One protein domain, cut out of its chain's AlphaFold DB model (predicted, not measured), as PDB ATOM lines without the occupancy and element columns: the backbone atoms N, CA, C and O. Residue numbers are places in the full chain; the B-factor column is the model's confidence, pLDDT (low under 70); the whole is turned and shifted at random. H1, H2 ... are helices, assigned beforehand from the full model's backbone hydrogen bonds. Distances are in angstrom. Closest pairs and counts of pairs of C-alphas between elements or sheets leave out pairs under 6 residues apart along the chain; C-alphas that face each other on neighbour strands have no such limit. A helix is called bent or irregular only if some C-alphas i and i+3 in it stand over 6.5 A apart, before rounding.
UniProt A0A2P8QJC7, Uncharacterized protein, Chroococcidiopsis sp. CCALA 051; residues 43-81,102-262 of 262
ATOM      1  N   LEU A  43     220.296 202.789  85.508       97.69
ATOM      2  CA  LEU A  43     220.765 203.961  86.238       97.69
ATOM      3  C   LEU A  43     221.662 204.854  85.367       97.69
ATOM      4  O   LEU A  43     222.523 204.375  84.610       97.69
ATOM      5  N   SER A  44     221.499 206.165  85.535       96.31
ATOM      6  CA  SER A  44     222.383 207.166  84.942       96.31
ATOM      7  C   SER A  44     223.806 207.044  85.503       96.31
ATOM      8  O   SER A  44     224.058 206.395  86.523       96.31
ATOM      9  N   LEU A  45     224.788 207.656  84.836       94.56
ATOM     10  CA  LEU A  45     226.165 207.646  85.339       94.56
ATOM     11  C   LEU A  45     226.255 208.263  86.747       94.56
ATOM     12  O   LEU A  45     226.918 207.698  87.613       94.56
ATOM     13  N   GLU A  46     225.540 209.363  86.972       96.44
ATOM     14  CA  GLU A  46     225.499 210.100  88.238       96.44
ATOM     15  C   GLU A  46     224.855 209.274  89.356       96.44
ATOM     16  O   GLU A  46     225.385 209.201  90.464       96.44
ATOM     17  N   GLU A  47     223.749 208.584  89.063       97.69
ATOM     18  CA  GLU A  47     223.072 207.706  90.023       97.69
ATOM     19  C   GLU A  47     223.956 206.525  90.421       97.69
ATOM     20  O   GLU A  47     224.059 206.209  91.606       97.69
ATOM     21  N   ARG A  48     224.645 205.908  89.454       96.69
ATOM     22  CA  ARG A  48     225.585 204.810  89.729       96.69
ATOM     23  C   ARG A  48     226.759 205.271  90.575       96.69
ATOM     24  O   ARG A  48     227.130 204.572  91.510       96.69
ATOM     25  N   GLN A  49     227.320 206.442  90.282       94.25
ATOM     26  CA  GLN A  49     228.405 207.012  91.079       94.25
ATOM     27  C   GLN A  49     227.937 207.347  92.498       94.25
ATOM     28  O   GLN A  49     228.610 206.984  93.460       94.25
ATOM     29  N   LYS A  50     226.755 207.957  92.647       96.75
ATOM     30  CA  LYS A  50     226.150 208.270  93.950       96.75
ATOM     31  C   LYS A  50     225.882 207.016  94.782       96.75
ATOM     32  O   LYS A  50     226.069 207.030  95.995       96.75
ATOM     33  N   GLN A  51     225.442 205.939  94.137       96.50
ATOM     34  CA  GLN A  51     225.207 204.645  94.778       96.50
ATOM     35  C   GLN A  51     226.477 203.805  94.910       96.50
ATOM     36  O   GLN A  51     226.410 202.714  95.466       96.50
ATOM     37  N   ASP A  52     227.627 204.309  94.463       95.69
ATOM     38  CA  ASP A  52     228.911 203.617  94.482       95.69
ATOM     39  C   ASP A  52     228.841 202.231  93.810       95.69
ATOM     40  O   ASP A  52     229.226 201.208  94.371       95.69
ATOM     41  N   TYR A  53     228.304 202.201  92.591       97.12
ATOM     42  CA  TYR A  53     228.370 201.062  91.678       97.12
ATOM     43  C   TYR A  53     229.445 201.281  90.613       97.12
ATOM     44  O   TYR A  53     229.768 202.410  90.237       97.12
ATOM     45  N   LEU A  54     230.029 200.185  90.136       96.25
ATOM     46  CA  LEU A  54     230.990 200.206  89.030       96.25
ATOM     47  C   LEU A  54     230.254 200.375  87.698       96.25
ATOM     48  O   LEU A  54     229.122 199.920  87.560       96.25
ATOM     49  N   ASP A  55     230.907 200.985  86.704       95.50
ATOM     50  CA  ASP A  55     230.395 200.953  85.330       95.50
ATOM     51  C   ASP A  55     230.395 199.517  84.780       95.50
ATOM     52  O   ASP A  55     231.221 198.699  85.173       95.50
ATOM     53  N   ALA A  56     229.494 199.217  83.843       95.50
ATOM     54  CA  ALA A  56     229.295 197.877  83.303       95.50
ATOM     55  C   ALA A  56     230.574 197.269  82.706       95.50
ATOM     56  O   ALA A  56     230.886 196.109  82.980       95.50
ATOM     57  N   LEU A  57     231.328 198.046  81.918       92.75
ATOM     58  CA  LEU A  57     232.570 197.558  81.315       92.75
ATOM     59  C   LEU A  57     233.634 197.334  82.389       92.75
ATOM     60  O   LEU A  57     234.287 196.295  82.423       92.75
ATOM     61  N   TYR A  58     233.775 198.301  83.292       92.31
ATOM     62  CA  TYR A  58     234.767 198.242  84.358       92.31
ATOM     63  C   TYR A  58     234.482 197.113  85.360       92.31
ATOM     64  O   TYR A  58     235.400 196.440  85.819       92.31
ATOM     65  N   PHE A  59     233.209 196.837  85.637       94.69
ATOM     66  CA  PHE A  59     232.770 195.709  86.451       94.69
ATOM     67  C   PHE A  59     233.136 194.361  85.817       94.69
ATOM     68  O   PHE A  59     233.659 193.490  86.508       94.69
ATOM     69  N   ASN A  60     232.910 194.196  84.509       92.50
ATOM     70  CA  ASN A  60     233.294 192.983  83.780       92.50
ATOM     71  C   ASN A  60     234.826 192.812  83.723       92.50
ATOM     72  O   ASN A  60     235.333 191.725  83.968       92.50
ATOM     73  N   LEU A  61     235.577 193.902  83.527       89.88
ATOM     74  CA  LEU A  61     237.044 193.895  83.606       89.88
ATOM     75  C   LEU A  61     237.563 193.463  84.984       89.88
ATOM     76  O   LEU A  61     238.476 192.640  85.075       89.88
ATOM     77  N   GLN A  62     236.989 194.011  86.059       91.81
ATOM     78  CA  GLN A  62     237.348 193.619  87.421       91.81
ATOM     79  C   GLN A  62     236.990 192.158  87.701       91.81
ATOM     80  O   GLN A  62     237.754 191.478  88.381       91.81
ATOM     81  N   GLU A  63     235.879 191.651  87.162       93.12
ATOM     82  CA  GLU A  63     235.547 190.227  87.257       93.12
ATOM     83  C   GLU A  63     236.639 189.356  86.636       93.12
ATOM     84  O   GLU A  63     237.136 188.463  87.319       93.12
ATOM     85  N   SER A  64     237.081 189.656  85.414       90.19
ATOM     86  CA  SER A  64     238.145 188.892  84.754       90.19
ATOM     87  C   SER A  64     239.467 188.964  85.525       90.19
ATOM     88  O   SER A  64     240.173 187.963  85.662       90.19
ATOM     89  N   PHE A  65     239.789 190.131  86.091       90.38
ATOM     90  CA  PHE A  65     240.949 190.294  86.966       90.38
ATOM     91  C   PHE A  65     240.845 189.413  88.219       90.38
ATOM     92  O   PHE A  65     241.749 188.623  88.499       90.38
ATOM     93  N   PHE A  66     239.730 189.491  88.954       91.69
ATOM     94  CA  PHE A  66     239.511 188.683  90.155       91.69
ATOM     95  C   PHE A  66     239.428 187.185  89.843       91.69
ATOM     96  O   PHE A  66     239.875 186.379  90.657       91.69
ATOM     97  N   ALA A  67     238.918 186.803  88.671       91.12
ATOM     98  CA  ALA A  67     238.897 185.422  88.207       91.12
ATOM     99  C   ALA A  67     240.316 184.871  87.981       91.12
ATOM    100  O   ALA A  67     240.576 183.710  88.300       91.12
ATOM    101  N   ALA A  68     241.240 185.702  87.489       89.75
ATOM    102  CA  ALA A  68     242.631 185.325  87.239       89.75
ATOM    103  C   ALA A  68     243.518 185.324  88.499       89.75
ATOM    104  O   ALA A  68     244.549 184.649  88.517       89.75
ATOM    105  N   LEU A  69     243.147 186.054  89.560       88.69
ATOM    106  CA  LEU A  69     243.973 186.170  90.771       88.69
ATOM    107  C   LEU A  69     244.351 184.815  91.403       88.69
ATOM    108  O   LEU A  69     245.543 184.622  91.662       88.69
ATOM    109  N   PRO A  70     243.421 183.860  91.632       92.38
ATOM    110  CA  PRO A  70     243.775 182.556  92.194       92.38
ATOM    111  C   PRO A  70     244.815 181.816  91.354       92.38
ATOM    112  O   PRO A  70     245.758 181.253  91.902       92.38
ATOM    113  N   THR A  71     244.688 181.882  90.027       91.00
ATOM    114  CA  THR A  71     245.646 181.307  89.080       91.00
ATOM    115  C   THR A  71     247.042 181.885  89.278       91.00
ATOM    116  O   THR A  71     247.993 181.132  89.469       91.00
ATOM    117  N   VAL A  72     247.174 183.215  89.289       88.56
ATOM    118  CA  VAL A  72     248.476 183.886  89.450       88.56
ATOM    119  C   VAL A  72     249.134 183.499  90.775       88.56
ATOM    120  O   VAL A  72     250.323 183.184  90.797       88.56
ATOM    121  N   VAL A  73     248.369 183.488  91.870       90.69
ATOM    122  CA  VAL A  73     248.881 183.127  93.201       90.69
ATOM    123  C   VAL A  73     249.333 181.667  93.234       90.69
ATOM    124  O   VAL A  73     250.466 181.397  93.626       90.69
ATOM    125  N   ILE A  74     248.486 180.734  92.789       93.00
ATOM    126  CA  ILE A  74     248.773 179.295  92.846       93.00
ATOM    127  C   ILE A  74     249.975 178.945  91.968       93.00
ATOM    128  O   ILE A  74     250.897 178.293  92.446       93.00
ATOM    129  N   ILE A  75     250.020 179.418  90.720       90.12
ATOM    130  CA  ILE A  75     251.142 179.130  89.814       90.12
ATOM    131  C   ILE A  75     252.452 179.717  90.348       90.12
ATOM    132  O   ILE A  75     253.488 179.064  90.270       90.12
ATOM    133  N   LYS A  76     252.427 180.917  90.940       89.38
ATOM    134  CA  LYS A  76     253.631 181.515  91.528       89.38
ATOM    135  C   LYS A  76     254.141 180.720  92.731       89.38
ATOM    136  O   LYS A  76     255.346 180.523  92.844       89.38
ATOM    137  N   VAL A  77     253.243 180.245  93.595       92.88
ATOM    138  CA  VAL A  77     253.602 179.369  94.721       92.88
ATOM    139  C   VAL A  77     254.175 178.047  94.214       92.88
ATOM    140  O   VAL A  77     255.209 177.614  94.708       92.88
ATOM    141  N   LEU A  78     253.559 177.435  93.199       90.06
ATOM    142  CA  LEU A  78     254.070 176.207  92.591       90.06
ATOM    143  C   LEU A  78     255.467 176.408  91.993       90.06
ATOM    144  O   LEU A  78     256.368 175.636  92.290       90.06
ATOM    145  N   ASN A  79     255.684 177.474  91.222       88.50
ATOM    146  CA  ASN A  79     257.004 177.783  90.666       88.50
ATOM    147  C   ASN A  79     258.058 178.028  91.753       88.50
ATOM    148  O   ASN A  79     259.202 177.632  91.577       88.50
ATOM    149  N   TRP A  80     257.680 178.664  92.866       88.81
ATOM    150  CA  TRP A  80     258.581 178.886  93.998       88.81
ATOM    151  C   TRP A  80     258.947 177.580  94.721       88.81
ATOM    152  O   TRP A  80     260.089 177.400  95.121       88.81
ATOM    153  N   ILE A  81     257.996 176.651  94.869       89.56
ATOM    154  CA  ILE A  81     258.232 175.351  95.518       89.56
ATOM    155  C   ILE A  81     259.053 174.414  94.622       89.56
ATOM    156  O   ILE A  81     259.916 173.692  95.113       89.56
ATOM    157  N   GLY A 102     256.948 186.303  75.486       79.50
ATOM    158  CA  GLY A 102     256.826 187.425  76.415       79.50
ATOM    159  C   GLY A 102     255.889 188.514  75.886       79.50
ATOM    160  O   GLY A 102     254.936 188.897  76.569       79.50
ATOM    161  N   ILE A 103     256.097 188.962  74.642       81.06
ATOM    162  CA  ILE A 103     255.229 189.953  73.984       81.06
ATOM    163  C   ILE A 103     253.817 189.404  73.833       81.06
ATOM    164  O   ILE A 103     252.853 190.073  74.202       81.06
ATOM    165  N   ARG A 104     253.682 188.182  73.309       81.38
ATOM    166  CA  ARG A 104     252.383 187.542  73.113       81.38
ATOM    167  C   ARG A 104     251.643 187.412  74.438       81.38
ATOM    168  O   ARG A 104     250.472 187.769  74.498       81.38
ATOM    169  N   GLY A 105     252.316 186.972  75.499       75.94
ATOM    170  CA  GLY A 105     251.768 186.918  76.853       75.94
ATOM    171  C   GLY A 105     251.251 188.283  77.312       75.94
ATOM    172  O   GLY A 105     250.097 188.394  77.718       75.94
ATOM    173  N   GLY A 106     252.042 189.346  77.140       74.25
ATOM    174  CA  GLY A 106     251.616 190.714  77.448       74.25
ATOM    175  C   GLY A 106     250.406 191.178  76.630       74.25
ATOM    176  O   GLY A 106     249.441 191.698  77.185       74.25
ATOM    177  N   LEU A 107     250.410 190.945  75.316       75.38
ATOM    178  CA  LEU A 107     249.326 191.354  74.420       75.38
ATOM    179  C   LEU A 107     248.032 190.561  74.643       75.38
ATOM    180  O   LEU A 107     246.946 191.134  74.549       75.38
ATOM    181  N   THR A 108     248.117 189.265  74.969       74.44
ATOM    182  CA  THR A 108     246.927 188.432  75.230       74.44
ATOM    183  C   THR A 108     246.045 189.000  76.340       74.44
ATOM    184  O   THR A 108     244.821 188.894  76.245       74.44
ATOM    185  N   ALA A 109     246.635 189.681  77.329       69.75
ATOM    186  CA  ALA A 109     245.903 190.328  78.416       69.75
ATOM    187  C   ALA A 109     244.958 191.447  77.930       69.75
ATOM    188  O   ALA A 109     243.916 191.677  78.541       69.75
ATOM    189  N   PHE A 110     245.273 192.109  76.811       71.31
ATOM    190  CA  PHE A 110     244.441 193.167  76.219       71.31
ATOM    191  C   PHE A 110     243.402 192.633  75.232       71.31
ATOM    192  O   PHE A 110     242.361 193.256  75.019       71.31
ATOM    193  N   VAL A 111     243.661 191.470  74.637       75.06
ATOM    194  CA  VAL A 111     242.775 190.870  73.634       75.06
ATOM    195  C   VAL A 111     241.455 190.416  74.252       75.06
ATOM    196  O   VAL A 111     240.398 190.653  73.665       75.06
ATOM    197  N   ALA A 112     241.487 189.804  75.438       73.62
ATOM    198  CA  ALA A 112     240.275 189.275  76.062       73.62
ATOM    199  C   ALA A 112     239.219 190.370  76.347       73.62
ATOM    200  O   ALA A 112     238.088 190.214  75.879       73.62
ATOM    201  N   PRO A 113     239.553 191.522  76.971       71.62
ATOM    202  CA  PRO A 113     238.622 192.648  77.119       71.62
ATOM    203  C   PRO A 113     237.970 193.138  75.820       71.62
ATOM    204  O   PRO A 113     236.777 193.455  75.787       71.62
ATOM    205  N   ILE A 114     238.753 193.199  74.738       78.31
ATOM    206  CA  ILE A 114     238.276 193.650  73.429       78.31
ATOM    207  C   ILE A 114     237.266 192.640  72.878       78.31
ATOM    208  O   ILE A 114     236.153 193.025  72.510       78.31
ATOM    209  N   ILE A 115     237.613 191.348  72.890       83.94
ATOM    210  CA  ILE A 115     236.710 190.264  72.476       83.94
ATOM    211  C   ILE A 115     235.408 190.333  73.267       83.94
ATOM    212  O   ILE A 115     234.337 190.308  72.662       83.94
ATOM    213  N   PHE A 116     235.480 190.451  74.595       80.44
ATOM    214  CA  PHE A 116     234.293 190.477  75.446       80.44
ATOM    215  C   PHE A 116     233.396 191.678  75.161       80.44
ATOM    216  O   PHE A 116     232.181 191.516  75.081       80.44
ATOM    217  N   THR A 117     233.965 192.856  74.904       82.00
ATOM    218  CA  THR A 117     233.186 194.057  74.562       82.00
ATOM    219  C   THR A 117     232.426 193.888  73.243       82.00
ATOM    220  O   THR A 117     231.226 194.186  73.151       82.00
ATOM    221  N   PHE A 118     233.098 193.367  72.212       89.06
ATOM    222  CA  PHE A 118     232.450 193.077  70.932       89.06
ATOM    223  C   PHE A 118     231.406 191.974  71.079       89.06
ATOM    224  O   PHE A 118     230.278 192.124  70.603       89.06
ATOM    225  N   LEU A 119     231.742 190.891  71.778       90.75
ATOM    226  CA  LEU A 119     230.848 189.765  72.001       90.75
ATOM    227  C   LEU A 119     229.591 190.192  72.766       90.75
ATOM    228  O   LEU A 119     228.486 189.867  72.330       90.75
ATOM    229  N   ALA A 120     229.737 190.984  73.830       90.94
ATOM    230  CA  ALA A 120     228.626 191.561  74.579       90.94
ATOM    231  C   ALA A 120     227.701 192.368  73.661       90.94
ATOM    232  O   ALA A 120     226.485 192.188  73.692       90.94
ATOM    233  N   SER A 121     228.268 193.188  72.774       92.31
ATOM    234  CA  SER A 121     227.501 193.980  71.807       92.31
ATOM    235  C   SER A 121     226.754 193.111  70.785       92.31
ATOM    236  O   SER A 121     225.591 193.379  70.467       92.31
ATOM    237  N   PHE A 122     227.384 192.051  70.268       94.56
ATOM    238  CA  PHE A 122     226.733 191.114  69.345       94.56
ATOM    239  C   PHE A 122     225.612 190.330  70.023       94.56
ATOM    240  O   PHE A 122     224.517 190.229  69.465       94.56
ATOM    241  N   LEU A 123     225.856 189.809  71.225       95.25
ATOM    242  CA  LEU A 123     224.877 189.031  71.981       95.25
ATOM    243  C   LEU A 123     223.720 189.902  72.476       95.25
ATOM    244  O   LEU A 123     222.569 189.468  72.420       95.25
ATOM    245  N   ALA A 124     223.987 191.155  72.849       91.69
ATOM    246  CA  ALA A 124     222.952 192.132  73.165       91.69
ATOM    247  C   ALA A 124     222.024 192.371  71.968       91.69
ATOM    248  O   ALA A 124     220.812 192.185  72.084       91.69
ATOM    249  N   LYS A 125     222.576 192.667  70.783       95.81
ATOM    250  CA  LYS A 125     221.786 192.798  69.543       95.81
ATOM    251  C   LYS A 125     221.023 191.513  69.217       95.81
ATOM    252  O   LYS A 125     219.853 191.556  68.838       95.81
ATOM    253  N   ALA A 126     221.665 190.356  69.362       96.88
ATOM    254  CA  ALA A 126     221.039 189.067  69.084       96.88
ATOM    255  C   ALA A 126     219.879 188.759  70.035       96.88
ATOM    256  O   ALA A 126     218.920 188.103  69.625       96.88
ATOM    257  N   SER A 127     219.934 189.284  71.262       97.38
ATOM    258  CA  SER A 127     218.871 189.128  72.248       97.38
ATOM    259  C   SER A 127     217.634 189.998  71.989       97.38
ATOM    260  O   SER A 127     216.599 189.752  72.601       97.38
ATOM    261  N   LEU A 128     217.709 190.966  71.064       98.00
ATOM    262  CA  LEU A 128     216.598 191.834  70.662       98.00
ATOM    263  C   LEU A 128     215.864 191.295  69.429       98.00
ATOM    264  O   LEU A 128     216.461 190.735  68.499       98.00
ATOM    265  N   LYS A 129     214.553 191.519  69.369       97.69
ATOM    266  CA  LYS A 129     213.763 191.348  68.142       97.69
ATOM    267  C   LYS A 129     214.026 192.488  67.174       97.69
ATOM    268  O   LYS A 129     214.333 193.587  67.605       97.69
ATOM    269  N   LYS A 130     213.841 192.244  65.870       96.44
ATOM    270  CA  LYS A 130     214.069 193.249  64.811       96.44
ATOM    271  C   LYS A 130     213.336 194.576  65.061       96.44
ATOM    272  O   LYS A 130     213.926 195.620  64.836       96.44
ATOM    273  N   VAL A 131     212.106 194.527  65.574       96.94
ATOM    274  CA  VAL A 131     211.290 195.718  65.885       96.94
ATOM    275  C   VAL A 131     211.857 196.579  67.021       96.94
ATOM    276  O   VAL A 131     211.541 197.755  67.113       96.94
ATOM    277  N   ASP A 132     212.725 196.011  67.859       97.06
ATOM    278  CA  ASP A 132     213.311 196.664  69.032       97.06
ATOM    279  C   ASP A 132     214.764 197.113  68.800       97.06
ATOM    280  O   ASP A 132     215.489 197.403  69.752       97.06
ATOM    281  N   TYR A 133     215.217 197.159  67.542       96.12
ATOM    282  CA  TYR A 133     216.564 197.606  67.171       96.12
ATOM    283  C   TYR A 133     216.696 199.129  67.228       96.12
ATOM    284  O   TYR A 133     216.860 199.798  66.212       96.12
ATOM    285  N   THR A 134     216.664 199.681  68.435       97.06
ATOM    286  CA  THR A 134     217.031 201.079  68.677       97.06
ATOM    287  C   THR A 134     218.396 201.152  69.353       97.06
ATOM    288  O   THR A 134     218.776 200.258  70.116       97.06
ATOM    289  N   THR A 135     219.152 202.220  69.092       96.19
ATOM    290  CA  THR A 135     220.469 202.450  69.716       96.19
ATOM    291  C   THR A 135     220.378 202.429  71.241       96.19
ATOM    292  O   THR A 135     221.222 201.836  71.907       96.19
ATOM    293  N   GLU A 136     219.311 203.003  71.793       96.44
ATOM    294  CA  GLU A 136     219.045 203.014  73.228       96.44
ATOM    295  C   GLU A 136     218.843 201.600  73.793       96.44
ATOM    296  O   GLU A 136     219.536 201.211  74.736       96.44
ATOM    297  N   LYS A 137     217.970 200.784  73.179       96.75
ATOM    298  CA  LYS A 137     217.731 199.402  73.627       96.75
ATOM    299  C   LYS A 137     218.977 198.538  73.487       96.75
ATOM    300  O   LYS A 137     219.245 197.723  74.372       96.75
ATOM    301  N   ILE A 138     219.756 198.726  72.422       96.75
ATOM    302  CA  ILE A 138     221.037 198.037  72.233       96.75
ATOM    303  C   ILE A 138     222.001 198.415  73.359       96.75
ATOM    304  O   ILE A 138     222.496 197.522  74.036       96.75
ATOM    305  N   ASN A 139     222.209 199.706  73.623       96.00
ATOM    306  CA  ASN A 139     223.115 200.172  74.675       96.00
ATOM    307  C   ASN A 139     222.691 199.679  76.064       96.00
ATOM    308  O   ASN A 139     223.529 199.187  76.822       96.00
ATOM    309  N   ARG A 140     221.394 199.750  76.383       97.19
ATOM    310  CA  ARG A 140     220.834 199.218  77.635       97.19
ATOM    311  C   ARG A 140     221.090 197.718  77.771       97.19
ATOM    312  O   ARG A 140     221.554 197.259  78.811       97.19
ATOM    313  N   THR A 141     220.840 196.956  76.708       97.44
ATOM    314  CA  THR A 141     221.025 195.499  76.698       97.44
ATOM    315  C   THR A 141     222.500 195.107  76.775       97.44
ATOM    316  O   THR A 141     222.834 194.153  77.470       97.44
ATOM    317  N   THR A 142     223.399 195.853  76.125       97.00
ATOM    318  CA  THR A 142     224.853 195.645  76.229       97.00
ATOM    319  C   THR A 142     225.335 195.876  77.657       97.00
ATOM    320  O   THR A 142     226.045 195.033  78.200       97.00
ATOM    321  N   LYS A 143     224.899 196.964  78.311       96.88
ATOM    322  CA  LYS A 143     225.200 197.211  79.732       96.88
ATOM    323  C   LYS A 143     224.682 196.074  80.612       96.88
ATOM    324  O   LYS A 143     225.427 195.556  81.437       96.88
ATOM    325  N   ALA A 144     223.431 195.654  80.410       97.88
ATOM    326  CA  ALA A 144     222.838 194.541  81.148       97.88
ATOM    327  C   ALA A 144     223.623 193.234  80.948       97.88
ATOM    328  O   ALA A 144     223.875 192.526  81.920       97.88
ATOM    329  N   TYR A 145     224.060 192.936  79.718       97.31
ATOM    330  CA  TYR A 145     224.893 191.769  79.416       97.31
ATOM    331  C   TYR A 145     226.182 191.796  80.234       97.31
ATOM    332  O   TYR A 145     226.461 190.833  80.942       97.31
ATOM    333  N   LEU A 146     226.930 192.903  80.179       96.12
ATOM    334  CA  LEU A 146     228.211 193.049  80.877       96.12
ATOM    335  C   LEU A 146     228.057 192.889  82.395       96.12
ATOM    336  O   LEU A 146     228.861 192.206  83.029       96.12
ATOM    337  N   TYR A 147     226.990 193.443  82.981       97.62
ATOM    338  CA  TYR A 147     226.691 193.232  84.396       97.62
ATOM    339  C   TYR A 147     226.329 191.781  84.713       97.62
ATOM    340  O   TYR A 147     226.832 191.228  85.688       97.62
ATOM    341  N   PHE A 148     225.466 191.135  83.925       97.44
ATOM    342  CA  PHE A 148     225.094 189.743  84.191       97.44
ATOM    343  C   PHE A 148     226.278 188.790  84.036       97.44
ATOM    344  O   PHE A 148     226.418 187.879  84.855       97.44
ATOM    345  N   ASP A 149     227.130 189.025  83.041       95.31
ATOM    346  CA  ASP A 149     228.360 188.274  82.820       95.31
ATOM    347  C   ASP A 149     229.342 188.471  83.980       95.31
ATOM    348  O   ASP A 149     229.683 187.498  84.646       95.31
ATOM    349  N   GLY A 150     229.657 189.718  84.349       94.56
ATOM    350  CA  GLY A 150     230.535 190.003  85.494       94.56
ATOM    351  C   GLY A 150     229.993 189.500  86.843       94.56
ATOM    352  O   GLY A 150     230.744 189.187  87.764       94.56
ATOM    353  N   ALA A 151     228.674 189.375  87.003       97.00
ATOM    354  CA  ALA A 151     228.097 188.874  88.248       97.00
ATOM    355  C   ALA A 151     228.102 187.338  88.335       97.00
ATOM    356  O   ALA A 151     228.332 186.775  89.417       97.00
ATOM    357  N   CYS A 152     227.822 186.661  87.218       96.19
ATOM    358  CA  CYS A 152     227.658 185.208  87.171       96.19
ATOM    359  C   CYS A 152     228.952 184.466  86.802       96.19
ATOM    360  O   CYS A 152     229.138 183.343  87.269       96.19
ATOM    361  N   GLY A 153     229.821 185.072  85.992       94.19
ATOM    362  CA  GLY A 153     231.003 184.447  85.389       94.19
ATOM    363  C   GLY A 153     232.128 184.133  86.370       94.19
ATOM    364  O   GLY A 153     232.752 183.082  86.234       94.19
ATOM    365  N   LEU A 154     232.302 184.958  87.411       94.69
ATOM    366  CA  LEU A 154     233.502 184.987  88.263       94.69
ATOM    367  C   LEU A 154     234.040 183.605  88.655       94.69
ATOM    368  O   LEU A 154     235.215 183.307  88.462       94.69
ATOM    369  N   TYR A 155     233.186 182.749  89.218       95.56
ATOM    370  CA  TYR A 155     233.622 181.449  89.728       95.56
ATOM    371  C   TYR A 155     233.993 180.472  88.611       95.56
ATOM    372  O   TYR A 155     234.965 179.732  88.738       95.56
ATOM    373  N   PHE A 156     233.239 180.471  87.514       95.50
ATOM    374  CA  PHE A 156     233.482 179.553  86.406       95.50
ATOM    375  C   PHE A 156     234.668 180.010  85.566       95.50
ATOM    376  O   PHE A 156     235.510 179.183  85.231       95.50
ATOM    377  N   GLN A 157     234.804 181.315  85.323       93.44
ATOM    378  CA  GLN A 157     235.997 181.881  84.700       93.44
ATOM    379  C   GLN A 157     237.250 181.622  85.541       93.44
ATOM    380  O   GLN A 157     238.279 181.233  84.993       93.44
ATOM    381  N   SER A 158     237.160 181.753  86.870       93.75
ATOM    382  CA  SER A 158     238.282 181.438  87.757       93.75
ATOM    383  C   SER A 158     238.655 179.959  87.703       93.75
ATOM    384  O   SER A 158     239.828 179.629  87.538       93.75
ATOM    385  N   SER A 159     237.659 179.066  87.736       94.44
ATOM    386  CA  SER A 159     237.870 177.622  87.582       94.44
ATOM    387  C   SER A 159     238.560 177.289  86.259       94.44
ATOM    388  O   SER A 159     239.549 176.565  86.267       94.44
ATOM    389  N   LEU A 160     238.087 177.856  85.140       93.12
ATOM    390  CA  LEU A 160     238.658 177.664  83.802       93.12
ATOM    391  C   LEU A 160     240.093 178.193  83.691       93.12
ATOM    392  O   LEU A 160     240.959 177.523  83.124       93.12
ATOM    393  N   SER A 161     240.349 179.393  84.219       92.06
ATOM    394  CA  SER A 161     241.677 180.015  84.237       92.06
ATOM    395  C   SER A 161     242.670 179.161  85.026       92.06
ATOM    396  O   SER A 161     243.760 178.848  84.532       92.06
ATOM    397  N   LEU A 162     242.268 178.740  86.227       92.56
ATOM    398  CA  LEU A 162     243.103 177.958  87.125       92.56
ATOM    399  C   LEU A 162     243.379 176.573  86.550       92.56
ATOM    400  O   LEU A 162     244.539 176.178  86.454       92.56
ATOM    401  N   SER A 163     242.343 175.849  86.122       94.44
ATOM    402  CA  SER A 163     242.496 174.498  85.582       94.44
ATOM    403  C   SER A 163     243.380 174.476  84.341       94.44
ATOM    404  O   SER A 163     244.264 173.632  84.240       94.44
ATOM    405  N   SER A 164     243.196 175.427  83.418       89.75
ATOM    406  CA  SER A 164     243.998 175.501  82.189       89.75
ATOM    407  C   SER A 164     245.471 175.775  82.495       89.75
ATOM    408  O   SER A 164     246.355 175.155  81.907       89.75
ATOM    409  N   SER A 165     245.741 176.662  83.455       90.38
ATOM    410  CA  SER A 165     247.112 176.990  83.855       90.38
ATOM    411  C   SER A 165     247.771 175.854  84.630       90.38
ATOM    412  O   SER A 165     248.953 175.598  84.425       90.38
ATOM    413  N   LEU A 166     247.021 175.134  85.471       91.25
ATOM    414  CA  LEU A 166     247.507 173.935  86.156       91.25
ATOM    415  C   LEU A 166     247.848 172.820  85.169       91.25
ATOM    416  O   LEU A 166     248.905 172.215  85.303       91.25
ATOM    417  N   ILE A 167     247.004 172.568  84.164       91.25
ATOM    418  CA  ILE A 167     247.279 171.573  83.114       91.25
ATOM    419  C   ILE A 167     248.579 171.921  82.383       91.25
ATOM    420  O   ILE A 167     249.449 171.063  82.242       91.25
ATOM    421  N   LEU A 168     248.736 173.183  81.965       89.31
ATOM    422  CA  LEU A 168     249.947 173.647  81.284       89.31
ATOM    423  C   LEU A 168     251.185 173.531  82.181       89.31
ATOM    424  O   LEU A 168     252.234 173.062  81.747       89.31
ATOM    425  N   TRP A 169     251.056 173.935  83.443       89.00
ATOM    426  CA  TRP A 169     252.134 173.854  84.418       89.00
ATOM    427  C   TRP A 169     252.564 172.402  84.670       89.00
ATOM    428  O   TRP A 169     253.756 172.104  84.588       89.00
ATOM    429  N   LEU A 170     251.610 171.490  84.889       89.50
ATOM    430  CA  LEU A 170     251.858 170.059  85.099       89.50
ATOM    431  C   LEU A 170     252.516 169.409  83.879       89.50
ATOM    432  O   LEU A 170     253.437 168.610  84.046       89.50
ATOM    433  N   ALA A 171     252.074 169.767  82.668       86.88
ATOM    434  CA  ALA A 171     252.661 169.279  81.422       86.88
ATOM    435  C   ALA A 171     254.137 169.685  81.273       86.88
ATOM    436  O   ALA A 171     254.945 168.883  80.813       86.88
ATOM    437  N   ASN A 172     254.499 170.895  81.710       84.75
ATOM    438  CA  ASN A 172     255.861 171.419  81.592       84.75
ATOM    439  C   ASN A 172     256.834 170.896  82.661       84.75
ATOM    440  O   ASN A 172     258.038 170.907  82.432       84.75
ATOM    441  N   HIS A 173     256.350 170.449  83.822       82.50
ATOM    442  CA  HIS A 173     257.221 170.059  84.941       82.50
ATOM    443  C   HIS A 173     257.568 168.563  84.977       82.50
ATOM    444  O   HIS A 173     258.132 168.094  85.962       82.50
ATOM    445  N   SER A 174     257.249 167.788  83.933       69.44
ATOM    446  CA  SER A 174     257.539 166.341  83.844       69.44
ATOM    447  C   SER A 174     257.012 165.499  85.022       69.44
ATOM    448  O   SER A 174     257.367 164.331  85.166       69.44
ATOM    449  N   ILE A 175     256.114 166.047  85.851       68.38
ATOM    450  CA  ILE A 175     255.508 165.355  87.003       68.38
ATOM    451  C   ILE A 175     254.525 164.269  86.520       68.38
ATOM    452  O   ILE A 175     254.210 163.336  87.258       68.38
ATOM    453  N   VAL A 176     254.085 164.344  85.256       63.50
ATOM    454  CA  VAL A 176     253.071 163.477  84.624       63.50
ATOM    455  C   VAL A 176     253.443 161.980  84.622       63.50
ATOM    456  O   VAL A 176     252.556 161.145  84.481       63.50
ATOM    457  N   GLY A 177     254.709 161.611  84.858       63.06
ATOM    458  CA  GLY A 177     255.137 160.207  84.973       63.06
ATOM    459  C   GLY A 177     254.917 159.554  86.346       63.06
ATOM    460  O   GLY A 177     254.918 158.329  86.442       63.06
ATOM    461  N   ASN A 178     254.700 160.343  87.404       83.19
ATOM    462  CA  ASN A 178     254.516 159.836  88.767       83.19
ATOM    463  C   ASN A 178     253.028 159.758  89.135       83.19
ATOM    464  O   ASN A 178     252.210 160.538  88.646       83.19
ATOM    465  N   SER A 179     252.668 158.871  90.071       85.38
ATOM    466  CA  SER A 179     251.281 158.709  90.545       85.38
ATOM    467  C   SER A 179     250.655 160.034  91.003       85.38
ATOM    468  O   SER A 179     249.519 160.340  90.643       85.38
ATOM    469  N   ILE A 180     251.417 160.868  91.719       84.81
ATOM    470  CA  ILE A 180     251.002 162.210  92.165       84.81
ATOM    471  C   ILE A 180     250.668 163.128  90.977       84.81
ATOM    472  O   ILE A 180     249.699 163.889  91.036       84.81
ATOM    473  N   GLY A 181     251.425 163.043  89.880       86.44
ATOM    474  CA  GLY A 181     251.171 163.826  88.672       86.44
ATOM    475  C   GLY A 181     249.874 163.442  87.981       86.44
ATOM    476  O   GLY A 181     249.107 164.324  87.600       86.44
ATOM    477  N   ILE A 182     249.586 162.142  87.893       89.12
ATOM    478  CA  ILE A 182     248.338 161.629  87.310       89.12
ATOM    479  C   ILE A 182     247.127 162.129  88.109       89.12
ATOM    480  O   ILE A 182     246.174 162.649  87.526       89.12
ATOM    481  N   TRP A 183     247.170 162.043  89.444       92.00
ATOM    482  CA  TRP A 183     246.091 162.557  90.299       92.00
ATOM    483  C   TRP A 183     245.904 164.070  90.158       92.00
ATOM    484  O   TRP A 183     244.773 164.541  90.045       92.00
ATOM    485  N   SER A 184     247.005 164.823  90.104       90.94
ATOM    486  CA  SER A 184     246.974 166.280  89.927       90.94
ATOM    487  C   SER A 184     246.381 166.676  88.571       90.94
ATOM    488  O   SER A 184     245.569 167.599  88.496       90.94
ATOM    489  N   MET A 185     246.724 165.944  87.505       92.38
ATOM    490  CA  MET A 185     246.162 166.146  86.168       92.38
ATOM    491  C   MET A 185     244.659 165.850  86.149       92.38
ATOM    492  O   MET A 185     243.879 166.672  85.672       92.38
ATOM    493  N   ASN A 186     244.229 164.724  86.727       93.50
ATOM    494  CA  ASN A 186     242.808 164.376  86.826       93.50
ATOM    495  C   ASN A 186     242.015 165.442  87.591       93.50
ATOM    496  O   ASN A 186     240.939 165.847  87.150       93.50
ATOM    497  N   PHE A 187     242.557 165.942  88.703       94.50
ATOM    498  CA  PHE A 187     241.943 167.031  89.460       94.50
ATOM    499  C   PHE A 187     241.787 168.303  88.613       94.50
ATOM    500  O   PHE A 187     240.695 168.870  88.552       94.50
ATOM    501  N   ALA A 188     242.842 168.722  87.905       94.31
ATOM    502  CA  ALA A 188     242.782 169.887  87.027       94.31
ATOM    503  C   ALA A 188     241.758 169.701  85.889       94.31
ATOM    504  O   ALA A 188     240.996 170.620  85.592       94.31
ATOM    505  N   MET A 189     241.660 168.502  85.309       95.12
ATOM    506  CA  MET A 189     240.662 168.174  84.283       95.12
ATOM    507  C   MET A 189     239.222 168.210  84.817       95.12
ATOM    508  O   MET A 189     238.324 168.698  84.131       95.12
ATOM    509  N   ILE A 190     238.984 167.751  86.049       97.44
ATOM    510  CA  ILE A 190     237.667 167.848  86.698       97.44
ATOM    511  C   ILE A 190     237.294 169.317  86.936       97.44
ATOM    512  O   ILE A 190     236.173 169.720  86.620       97.44
ATOM    513  N   LEU A 191     238.227 170.138  87.431       95.25
ATOM    514  CA  LEU A 191     238.007 171.582  87.584       95.25
ATOM    515  C   LEU A 191     237.702 172.266  86.245       95.25
ATOM    516  O   LEU A 191     236.816 173.124  86.181       95.25
ATOM    517  N   LEU A 192     238.393 171.865  85.173       95.00
ATOM    518  CA  LEU A 192     238.126 172.359  83.824       95.00
ATOM    519  C   LEU A 192     236.699 172.011  83.395       95.00
ATOM    520  O   LEU A 192     235.965 172.885  82.941       95.00
ATOM    521  N   LEU A 193     236.279 170.757  83.585       96.88
ATOM    522  CA  LEU A 193     234.935 170.303  83.234       96.88
ATOM    523  C   LEU A 193     233.849 171.056  84.018       96.88
ATOM    524  O   LEU A 193     232.867 171.496  83.421       96.88
ATOM    525  N   ILE A 194     234.030 171.257  85.328       97.06
ATOM    526  CA  ILE A 194     233.102 172.039  86.166       97.06
ATOM    527  C   ILE A 194     233.007 173.482  85.658       97.06
ATOM    528  O   ILE A 194     231.902 174.005  85.486       97.06
ATOM    529  N   GLY A 195     234.154 174.108  85.377       94.50
ATOM    530  CA  GLY A 195     234.228 175.448  84.801       94.50
ATOM    531  C   GLY A 195     233.484 175.542  83.468       94.50
ATOM    532  O   GLY A 195     232.654 176.432  83.288       94.50
ATOM    533  N   LEU A 196     233.708 174.585  82.565       94.75
ATOM    534  CA  LEU A 196     233.082 174.540  81.241       94.75
ATOM    535  C   LEU A 196     231.567 174.358  81.331       94.75
ATOM    536  O   LEU A 196     230.823 175.129  80.727       94.75
ATOM    537  N   LEU A 197     231.090 173.372  82.094       96.81
ATOM    538  CA  LEU A 197     229.655 173.106  82.241       96.81
ATOM    539  C   LEU A 197     228.927 174.290  82.884       96.81
ATOM    540  O   LEU A 197     227.826 174.656  82.464       96.81
ATOM    541  N   GLY A 198     229.549 174.919  83.878       96.69
ATOM    542  CA  GLY A 198     229.012 176.109  84.518       96.69
ATOM    543  C   GLY A 198     228.966 177.322  83.598       96.69
ATOM    544  O   GLY A 198     227.924 177.977  83.505       96.69
ATOM    545  N   GLN A 199     230.043 177.572  82.850       95.00
ATOM    546  CA  GLN A 199     230.085 178.639  81.853       95.00
ATOM    547  C   GLN A 199     229.032 178.409  80.764       95.00
ATOM    548  O   GLN A 199     228.261 179.315  80.459       95.00
ATOM    549  N   LEU A 200     228.905 177.180  80.249       94.81
ATOM    550  CA  LEU A 200     227.866 176.819  79.283       94.81
ATOM    551  C   LEU A 200     226.467 177.083  79.843       94.81
ATOM    552  O   LEU A 200     225.657 177.723  79.176       94.81
ATOM    553  N   LYS A 201     226.180 176.670  81.082       96.94
ATOM    554  CA  LYS A 201     224.894 176.944  81.745       96.94
ATOM    555  C   LYS A 201     224.622 178.446  81.878       96.94
ATOM    556  O   LYS A 201     223.477 178.891  81.738       96.94
ATOM    557  N   ILE A 202     225.636 179.255  82.167       95.81
ATOM    558  CA  ILE A 202     225.465 180.706  82.258       95.81
ATOM    559  C   ILE A 202     225.179 181.296  80.882       95.81
ATOM    560  O   ILE A 202     224.145 181.952  80.716       95.81
ATOM    561  N   THR A 203     226.045 181.036  79.907       93.62
ATOM    562  CA  THR A 203     225.977 181.631  78.570       93.62
ATOM    563  C   THR A 203     224.739 181.170  77.801       93.62
ATOM    564  O   THR A 203     224.088 181.984  77.154       93.62
ATOM    565  N   TRP A 204     224.356 179.894  77.901       95.44
ATOM    566  CA  TRP A 204     223.205 179.354  77.172       95.44
ATOM    567  C   TRP A 204     221.872 179.525  77.882       95.44
ATOM    568  O   TRP A 204     220.843 179.503  77.219       95.44
ATOM    569  N   TRP A 205     221.840 179.652  79.208       96.06
ATOM    570  CA  TRP A 205     220.572 179.638  79.946       96.06
ATOM    571  C   TRP A 205     220.388 180.846  80.849       96.06
ATOM    572  O   TRP A 205     219.352 181.510  80.774       96.06
ATOM    573  N   SER A 206     221.360 181.150  81.705       96.25
ATOM    574  CA  SER A 206     221.160 182.133  82.777       96.25
ATOM    575  C   SER A 206     221.156 183.575  82.265       96.25
ATOM    576  O   SER A 206     220.214 184.317  82.551       96.25
ATOM    577  N   ILE A 207     222.163 183.966  81.479       96.38
ATOM    578  CA  ILE A 207     222.274 185.320  80.913       96.38
ATOM    579  C   ILE A 207     221.154 185.610  79.903       96.38
ATOM    580  O   ILE A 207     220.475 186.624  80.073       96.38
ATOM    581  N   PRO A 208     220.869 184.747  78.904       97.25
ATOM    582  CA  PRO A 208     219.871 185.068  77.884       97.25
ATOM    583  C   PRO A 208     218.481 185.249  78.493       97.25
ATOM    584  O   PRO A 208     217.794 186.212  78.175       97.25
ATOM    585  N   ARG A 209     218.091 184.393  79.453       97.12
ATOM    586  CA  ARG A 209     216.814 184.535  80.175       97.12
ATOM    587  C   ARG A 209     216.693 185.878  80.879       97.12
ATOM    588  O   ARG A 209     215.623 186.481  80.832       97.12
ATOM    589  N   ARG A 210     217.761 186.340  81.535       97.44
ATOM    590  CA  ARG A 210     217.773 187.651  82.193       97.44
ATOM    591  C   ARG A 210     217.670 188.771  81.158       97.44
ATOM    592  O   ARG A 210     216.806 189.624  81.306       97.44
ATOM    593  N   LEU A 211     218.436 188.718  80.068       97.25
ATOM    594  CA  LEU A 211     218.375 189.715  78.989       97.25
ATOM    595  C   LEU A 211     217.005 189.796  78.316       97.25
ATOM    596  O   LEU A 211     216.507 190.887  78.053       97.25
ATOM    597  N   PHE A 212     216.364 188.656  78.069       98.06
ATOM    598  CA  PHE A 212     215.016 188.626  77.511       98.06
ATOM    599  C   PHE A 212     214.012 189.305  78.441       98.06
ATOM    600  O   PHE A 212     213.208 190.102  77.967       98.06
ATOM    601  N   ARG A 213     214.116 189.085  79.759       97.44
ATOM    602  CA  ARG A 213     213.281 189.783  80.751       97.44
ATOM    603  C   ARG A 213     213.541 191.287  80.779       97.44
ATOM    604  O   ARG A 213     212.577 192.041  80.787       97.44
ATOM    605  N   VAL A 214     214.804 191.725  80.720       96.75
ATOM    606  CA  VAL A 214     215.159 193.159  80.616       96.75
ATOM    607  C   VAL A 214     214.476 193.811  79.409       96.75
ATOM    608  O   VAL A 214     214.046 194.963  79.460       96.75
ATOM    609  N   ASN A 215     214.324 193.063  78.319       97.62
ATOM    610  CA  ASN A 215     213.678 193.527  77.096       97.62
ATOM    611  C   ASN A 215     212.159 193.289  77.050       97.62
ATOM    612  O   ASN A 215     211.545 193.518  76.013       97.62
ATOM    613  N   GLY A 216     211.545 192.869  78.161       97.50
ATOM    614  CA  GLY A 216     210.101 192.647  78.260       97.50
ATOM    615  C   GLY A 216     209.609 191.396  77.526       97.50
ATOM    616  O   GLY A 216     208.413 191.250  77.282       97.50
ATOM    617  N   TYR A 217     210.505 190.484  77.146       97.94
ATOM    618  CA  TYR A 217     210.134 189.248  76.468       97.94
ATOM    619  C   TYR A 217     209.814 188.136  77.467       97.94
ATOM    620  O   TYR A 217     210.543 187.886  78.430       97.94
ATOM    621  N   THR A 218     208.739 187.408  77.182       96.38
ATOM    622  CA  THR A 218     208.395 186.153  77.852       96.38
ATOM    623  C   THR A 218     209.223 184.995  77.293       96.38
ATOM    624  O   THR A 218     209.823 185.095  76.220       96.38
ATOM    625  N   SER A 219     209.231 183.854  77.989       92.56
ATOM    626  CA  SER A 219     209.904 182.635  77.513       92.56
ATOM    627  C   SER A 219     209.414 182.183  76.134       92.56
ATOM    628  O   SER A 219     210.227 181.742  75.327       92.56
ATOM    629  N   SER A 220     208.117 182.336  75.855       94.44
ATOM    630  CA  SER A 220     207.486 181.953  74.588       94.44
ATOM    631  C   SER A 220     207.858 182.858  73.416       94.44
ATOM    632  O   SER A 220     207.803 182.427  72.270       94.44
ATOM    633  N   ASN A 221     208.241 184.105  73.689       96.06
ATOM    634  CA  ASN A 221     208.435 185.127  72.663       96.06
ATOM    635  C   ASN A 221     209.888 185.623  72.562       96.06
ATOM    636  O   ASN A 221     210.190 186.584  71.848       96.06
ATOM    637  N   ALA A 222     210.791 184.994  73.311       96.75
ATOM    638  CA  ALA A 222     212.205 185.316  73.324       96.75
ATOM    639  C   ALA A 222     212.893 184.859  72.021       96.75
ATOM    640  O   ALA A 222     212.659 183.734  71.567       96.75
ATOM    641  N   PRO A 223     213.792 185.668  71.426       96.81
ATOM    642  CA  PRO A 223     214.504 185.323  70.194       96.81
ATOM    643  C   PRO A 223     215.657 184.321  70.429       96.81
ATOM    644  O   PRO A 223     216.790 184.537  69.993       96.81
ATOM    645  N   TRP A 224     215.367 183.197  71.091       97.25
ATOM    646  CA  TRP A 224     216.327 182.153  71.467       97.25
ATOM    647  C   TRP A 224     217.167 181.653  70.301       97.25
ATOM    648  O   TRP A 224     218.389 181.592  70.410       97.25
ATOM    649  N   PHE A 225     216.528 181.330  69.175       96.75
ATOM    650  CA  PHE A 225     217.222 180.798  68.002       96.75
ATOM    651  C   PHE A 225     218.271 181.778  67.470       96.75
ATOM    652  O   PHE A 225     219.409 181.408  67.191       96.75
ATOM    653  N   LYS A 226     217.908 183.060  67.391       96.38
ATOM    654  CA  LYS A 226     218.806 184.114  66.927       96.38
ATOM    655  C   LYS A 226     219.983 184.303  67.881       96.38
ATOM    656  O   LYS A 226     221.114 184.355  67.409       96.38
ATOM    657  N   TYR A 227     219.717 184.364  69.186       96.75
ATOM    658  CA  TYR A 227     220.757 184.456  70.210       96.75
ATOM    659  C   TYR A 227     221.745 183.287  70.112       96.75
ATOM    660  O   TYR A 227     222.947 183.497  69.981       96.75
ATOM    661  N   SER A 228     221.216 182.064  70.087       96.00
ATOM    662  CA  SER A 228     221.973 180.808  70.020       96.00
ATOM    663  C   SER A 228     222.854 180.734  68.778       96.00
ATOM    664  O   SER A 228     224.038 180.418  68.859       96.00
ATOM    665  N   ARG A 229     222.287 181.088  67.618       96.19
ATOM    666  CA  ARG A 229     223.013 181.143  66.350       96.19
ATOM    667  C   ARG A 229     224.136 182.171  66.411       96.19
ATOM    668  O   ARG A 229     225.256 181.865  66.025       96.19
ATOM    669  N   THR A 230     223.853 183.381  66.894       95.25
ATOM    670  CA  THR A 230     224.895 184.401  67.035       95.25
ATOM    671  C   THR A 230     226.007 183.899  67.938       95.25
ATOM    672  O   THR A 230     227.143 183.952  67.505       95.25
ATOM    673  N   LEU A 231     225.702 183.337  69.107       93.81
ATOM    674  CA  LEU A 231     226.710 182.792  70.014       93.81
ATOM    675  C   LEU A 231     227.591 181.724  69.345       93.81
ATOM    676  O   LEU A 231     228.815 181.813  69.418       93.81
ATOM    677  N   LEU A 232     226.978 180.752  68.664       94.31
ATOM    678  CA  LEU A 232     227.687 179.632  68.040       94.31
ATOM    679  C   LEU A 232     228.649 180.079  66.931       94.31
ATOM    680  O   LEU A 232     229.717 179.498  66.784       94.31
ATOM    681  N   PHE A 233     228.281 181.107  66.161       94.19
ATOM    682  CA  PHE A 233     229.089 181.572  65.031       94.19
ATOM    683  C   PHE A 233     229.998 182.755  65.380       94.19
ATOM    684  O   PHE A 233     231.129 182.807  64.907       94.19
ATOM    685  N   SER A 234     229.552 183.704  66.206       91.38
ATOM    686  CA  SER A 234     230.337 184.905  66.508       91.38
ATOM    687  C   SER A 234     231.513 184.604  67.423       91.38
ATOM    688  O   SER A 234     232.576 185.177  67.207       91.38
ATOM    689  N   VAL A 235     231.367 183.698  68.399       87.50
ATOM    690  CA  VAL A 235     232.457 183.382  69.336       87.50
ATOM    691  C   VAL A 235     233.668 182.788  68.608       87.50
ATOM    692  O   VAL A 235     234.750 183.359  68.760       87.50
ATOM    693  N   PRO A 236     233.548 181.729  67.777       88.06
ATOM    694  CA  PRO A 236     234.703 181.178  67.072       88.06
ATOM    695  C   PRO A 236     235.307 182.166  66.073       88.06
ATOM    696  O   PRO A 236     236.526 182.294  66.014       88.06
ATOM    697  N   ILE A 237     234.472 182.909  65.336       91.50
ATOM    698  CA  ILE A 237     234.942 183.886  64.343       91.50
ATOM    699  C   ILE A 237     235.717 185.020  65.021       91.50
ATOM    700  O   ILE A 237     236.832 185.326  64.610       91.50
ATOM    701  N   LEU A 238     235.165 185.627  66.077       88.94
ATOM    702  CA  LEU A 238     235.842 186.700  66.812       88.94
ATOM    703  C   LEU A 238     237.125 186.202  67.474       88.94
ATOM    704  O   LEU A 238     238.139 186.894  67.419       88.94
ATOM    705  N   SER A 239     237.095 184.997  68.050       85.06
ATOM    706  CA  SER A 239     238.277 184.380  68.659       85.06
ATOM    707  C   SER A 239     239.375 184.147  67.624       85.06
ATOM    708  O   SER A 239     240.529 184.483  67.874       85.06
ATOM    709  N   PHE A 240     239.019 183.641  66.439       88.75
ATOM    710  CA  PHE A 240     239.956 183.430  65.339       88.75
ATOM    711  C   PHE A 240     240.549 184.747  64.827       88.75
ATOM    712  O   PHE A 240     241.766 184.869  64.730       88.75
ATOM    713  N   ILE A 241     239.712 185.756  64.562       91.00
ATOM    714  CA  ILE A 241     240.170 187.081  64.115       91.00
ATOM    715  C   ILE A 241     241.152 187.673  65.127       91.00
ATOM    716  O   ILE A 241     242.237 188.121  64.758       91.00
ATOM    717  N   CYS A 242     240.805 187.637  66.413       87.50
ATOM    718  CA  CYS A 242     241.660 188.189  67.456       87.50
ATOM    719  C   CYS A 242     242.956 187.398  67.623       87.50
ATOM    720  O   CYS A 242     244.003 188.003  67.838       87.50
ATOM    721  N   TYR A 243     242.914 186.073  67.470       86.12
ATOM    722  CA  TYR A 243     244.110 185.234  67.454       86.12
ATOM    723  C   TYR A 243     245.059 185.616  66.311       86.12
ATOM    724  O   TYR A 243     246.254 185.789  66.549       86.12
ATOM    725  N   VAL A 244     244.541 185.795  65.091       90.44
ATOM    726  CA  VAL A 244     245.342 186.190  63.920       90.44
ATOM    727  C   VAL A 244     245.969 187.570  64.121       90.44
ATOM    728  O   VAL A 244     247.172 187.726  63.921       90.44
ATOM    729  N   ILE A 245     245.182 188.554  64.571       89.81
ATOM    730  CA  ILE A 245     245.672 189.914  64.850       89.81
ATOM    731  C   ILE A 245     246.771 189.880  65.915       89.81
ATOM    732  O   ILE A 245     247.834 190.471  65.734       89.81
ATOM    733  N   LEU A 246     246.543 189.156  67.009       87.94
ATOM    734  CA  LEU A 246     247.504 189.010  68.096       87.94
ATOM    735  C   LEU A 246     248.805 188.352  67.627       87.94
ATOM    736  O   LEU A 246     249.884 188.813  68.000       87.94
ATOM    737  N   ALA A 247     248.721 187.285  66.829       84.56
ATOM    738  CA  ALA A 247     249.892 186.597  66.298       84.56
ATOM    739  C   ALA A 247     250.713 187.523  65.390       84.56
ATOM    740  O   ALA A 247     251.928 187.618  65.564       84.56
ATOM    741  N   ALA A 248     250.049 188.258  64.492       90.88
ATOM    742  CA  ALA A 248     250.696 189.228  63.612       90.88
ATOM    743  C   ALA A 248     251.374 190.360  64.402       90.88
ATOM    744  O   ALA A 248     252.544 190.650  64.174       90.88
ATOM    745  N   LEU A 249     250.681 190.952  65.383       89.62
ATOM    746  CA  LEU A 249     251.244 192.004  66.238       89.62
ATOM    747  C   LEU A 249     252.441 191.508  67.055       89.62
ATOM    748  O   LEU A 249     253.468 192.182  67.108       89.62
ATOM    749  N   SER A 250     252.326 190.324  67.661       87.62
ATOM    750  CA  SER A 250     253.410 189.725  68.450       87.62
ATOM    751  C   SER A 250     254.643 189.479  67.582       87.62
ATOM    752  O   SER A 250     255.761 189.771  68.001       87.62
ATOM    753  N   PHE A 251     254.442 188.995  66.354       90.56
ATOM    754  CA  PHE A 251     255.519 188.740  65.402       90.56
ATOM    755  C   PHE A 251     256.223 190.039  64.988       90.56
ATOM    756  O   PHE A 251     257.439 190.146  65.137       90.56
ATOM    757  N   THR A 252     255.463 191.056  64.570       92.56
ATOM    758  CA  THR A 252     256.008 192.362  64.162       92.56
ATOM    759  C   THR A 252     256.789 193.040  65.287       92.56
ATOM    760  O   THR A 252     257.893 193.530  65.061       92.56
ATOM    761  N   LEU A 253     256.258 193.040  66.513       91.12
ATOM    762  CA  LEU A 253     256.950 193.626  67.665       91.12
ATOM    763  C   LEU A 253     258.214 192.848  68.041       91.12
ATOM    764  O   LEU A 253     259.205 193.461  68.426       91.12
ATOM    765  N   THR A 254     258.205 191.520  67.899       89.31
ATOM    766  CA  THR A 254     259.400 190.699  68.151       89.31
ATOM    767  C   THR A 254     260.517 191.056  67.178       89.31
ATOM    768  O   THR A 254     261.645 191.284  67.608       89.31
ATOM    769  N   LEU A 255     260.202 191.165  65.883       91.62
ATOM    770  CA  LEU A 255     261.177 191.575  64.870       91.62
ATOM    771  C   LEU A 255     261.736 192.973  65.152       91.62
ATOM    772  O   LEU A 255     262.945 193.170  65.078       91.62
ATOM    773  N   LEU A 256     260.873 193.921  65.531       93.88
ATOM    774  CA  LEU A 256     261.289 195.283  65.864       93.88
ATOM    775  C   LEU A 256     262.234 195.316  67.076       93.88
ATOM    776  O   LEU A 256     263.266 195.977  67.027       93.88
ATOM    777  N   LEU A 257     261.907 194.595  68.154       89.81
ATOM    778  CA  LEU A 257     262.747 194.557  69.356       89.81
ATOM    779  C   LEU A 257     264.101 193.896  69.103       89.81
ATOM    780  O   LEU A 257     265.101 194.351  69.649       89.81
ATOM    781  N   LEU A 258     264.149 192.845  68.281       88.56
ATOM    782  CA  LEU A 258     265.414 192.203  67.921       88.56
ATOM    783  C   LEU A 258     266.276 193.099  67.030       88.56
ATOM    784  O   LEU A 258     267.483 193.145  67.241       88.56
ATOM    785  N   ALA A 259     265.673 193.849  66.104       91.88
ATOM    786  CA  ALA A 259     266.392 194.805  65.262       91.88
ATOM    787  C   ALA A 259     267.023 195.956  66.067       91.88
ATOM    788  O   ALA A 259     268.078 196.444  65.693       91.88
ATOM    789  N   ILE A 260     266.408 196.372  67.181       93.75
ATOM    790  CA  ILE A 260     266.956 197.407  68.081       93.75
ATOM    791  C   ILE A 260     268.140 196.881  68.918       93.75
ATOM    792  O   ILE A 260     268.930 197.669  69.428       93.75
ATOM    793  N   GLN A 261     268.256 195.563  69.102       87.00
ATOM    794  CA  GLN A 261     269.318 194.943  69.907       87.00
ATOM    795  C   GLN A 261     270.598 194.619  69.118       87.00
ATOM    796  O   GLN A 261     271.554 194.142  69.735       87.00
ATOM    797  N   GLN A 262     270.599 194.816  67.796       82.69
ATOM    798  CA  GLN A 262     271.758 194.642  66.909       82.69
ATOM    799  C   GLN A 262     272.503 195.965  66.736       82.69
ATOM    800  O   GLN A 262     273.752 195.913  66.715       82.69
TER     801      GLN A 262
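What this domain is: This is residues 43 to 81 and 102 to 262 of the 262 residues of an uncharacterized protein of Chroococcidiopsis sp. CCALA 051 (UniProt A0A2P8QJC7). The long helices make a V: H7 and H3 lie side by side as one arm, H2b, H5 and H6a form the other, and H4 and H6b join them at the closed end. Short H1 lies off by itself. The printed part has 200 residues, with seven named helices in the order H1 to H7 and no named strand; it is all helix and only just loose, close to compact (radius of gyration of the C-alphas 20.0 A), spanning 57 by 48 by 38 A.

Where its parts are: H7, residues 224 to 260, runs 53.0 A from C-alpha 224 at (216.327, 182.153, 71.467) to C-alpha 260 at (266.956, 197.407, 68.081). H3, residues 102 to 127, 38.2 A, has a kink of 32 degrees near residue 110. By their hydrogen bonds H6, residues 179 to 214, and H2, residues 56 to 81, were each assigned as one helix, but both are bent: C-alphas 204 and 207 are 7.1 A apart, C-alphas 67 and 70 6.9 A. Their arms are H6a, 179 to 204, 37.3 A; H6b, 207 to 214; H2a, 56 to 67; and H2b, 70 to 81. H5 is residues 154 to 172, H4 135 to 152, H1 45 to 50.

How they stand to each other: H7 touches H3 at a shallow tilt of 23 degrees, opposite ways; their closest C-alphas, Tyr 227 and Ala 126, are 4.8 A apart. H4, with residues 138 to 146 alone, touches H3 (closest C-alphas Thr 142 and Ala 124, 5.0 A), and with 141 to 149 alone H6b (Phe 148 and Ile 207, 6.2 A). H5 and H6a are a hairpin (closest C-alphas Phe 156 and Gly 195, 4.5 A). H5 touches H2b through residues 70 to 75 of H2b alone (Leu 162 and Thr 71, 4.6 A). H1 touches no helix. Every O i to N i+4 pair is within hydrogen-bond range but in H3, 17 of 22, and H7, 32 of 33.

The domain as a whole: The farthest C-alphas, Ser 220 and Gln 262, are 66.0 A apart. Residues 82 to 101 are not printed, a gap of 22.6 A between C-alphas 81 and 102. Of the links printed whole, none is long. pLDDT is under 70 at residues 109 and 174 to 177.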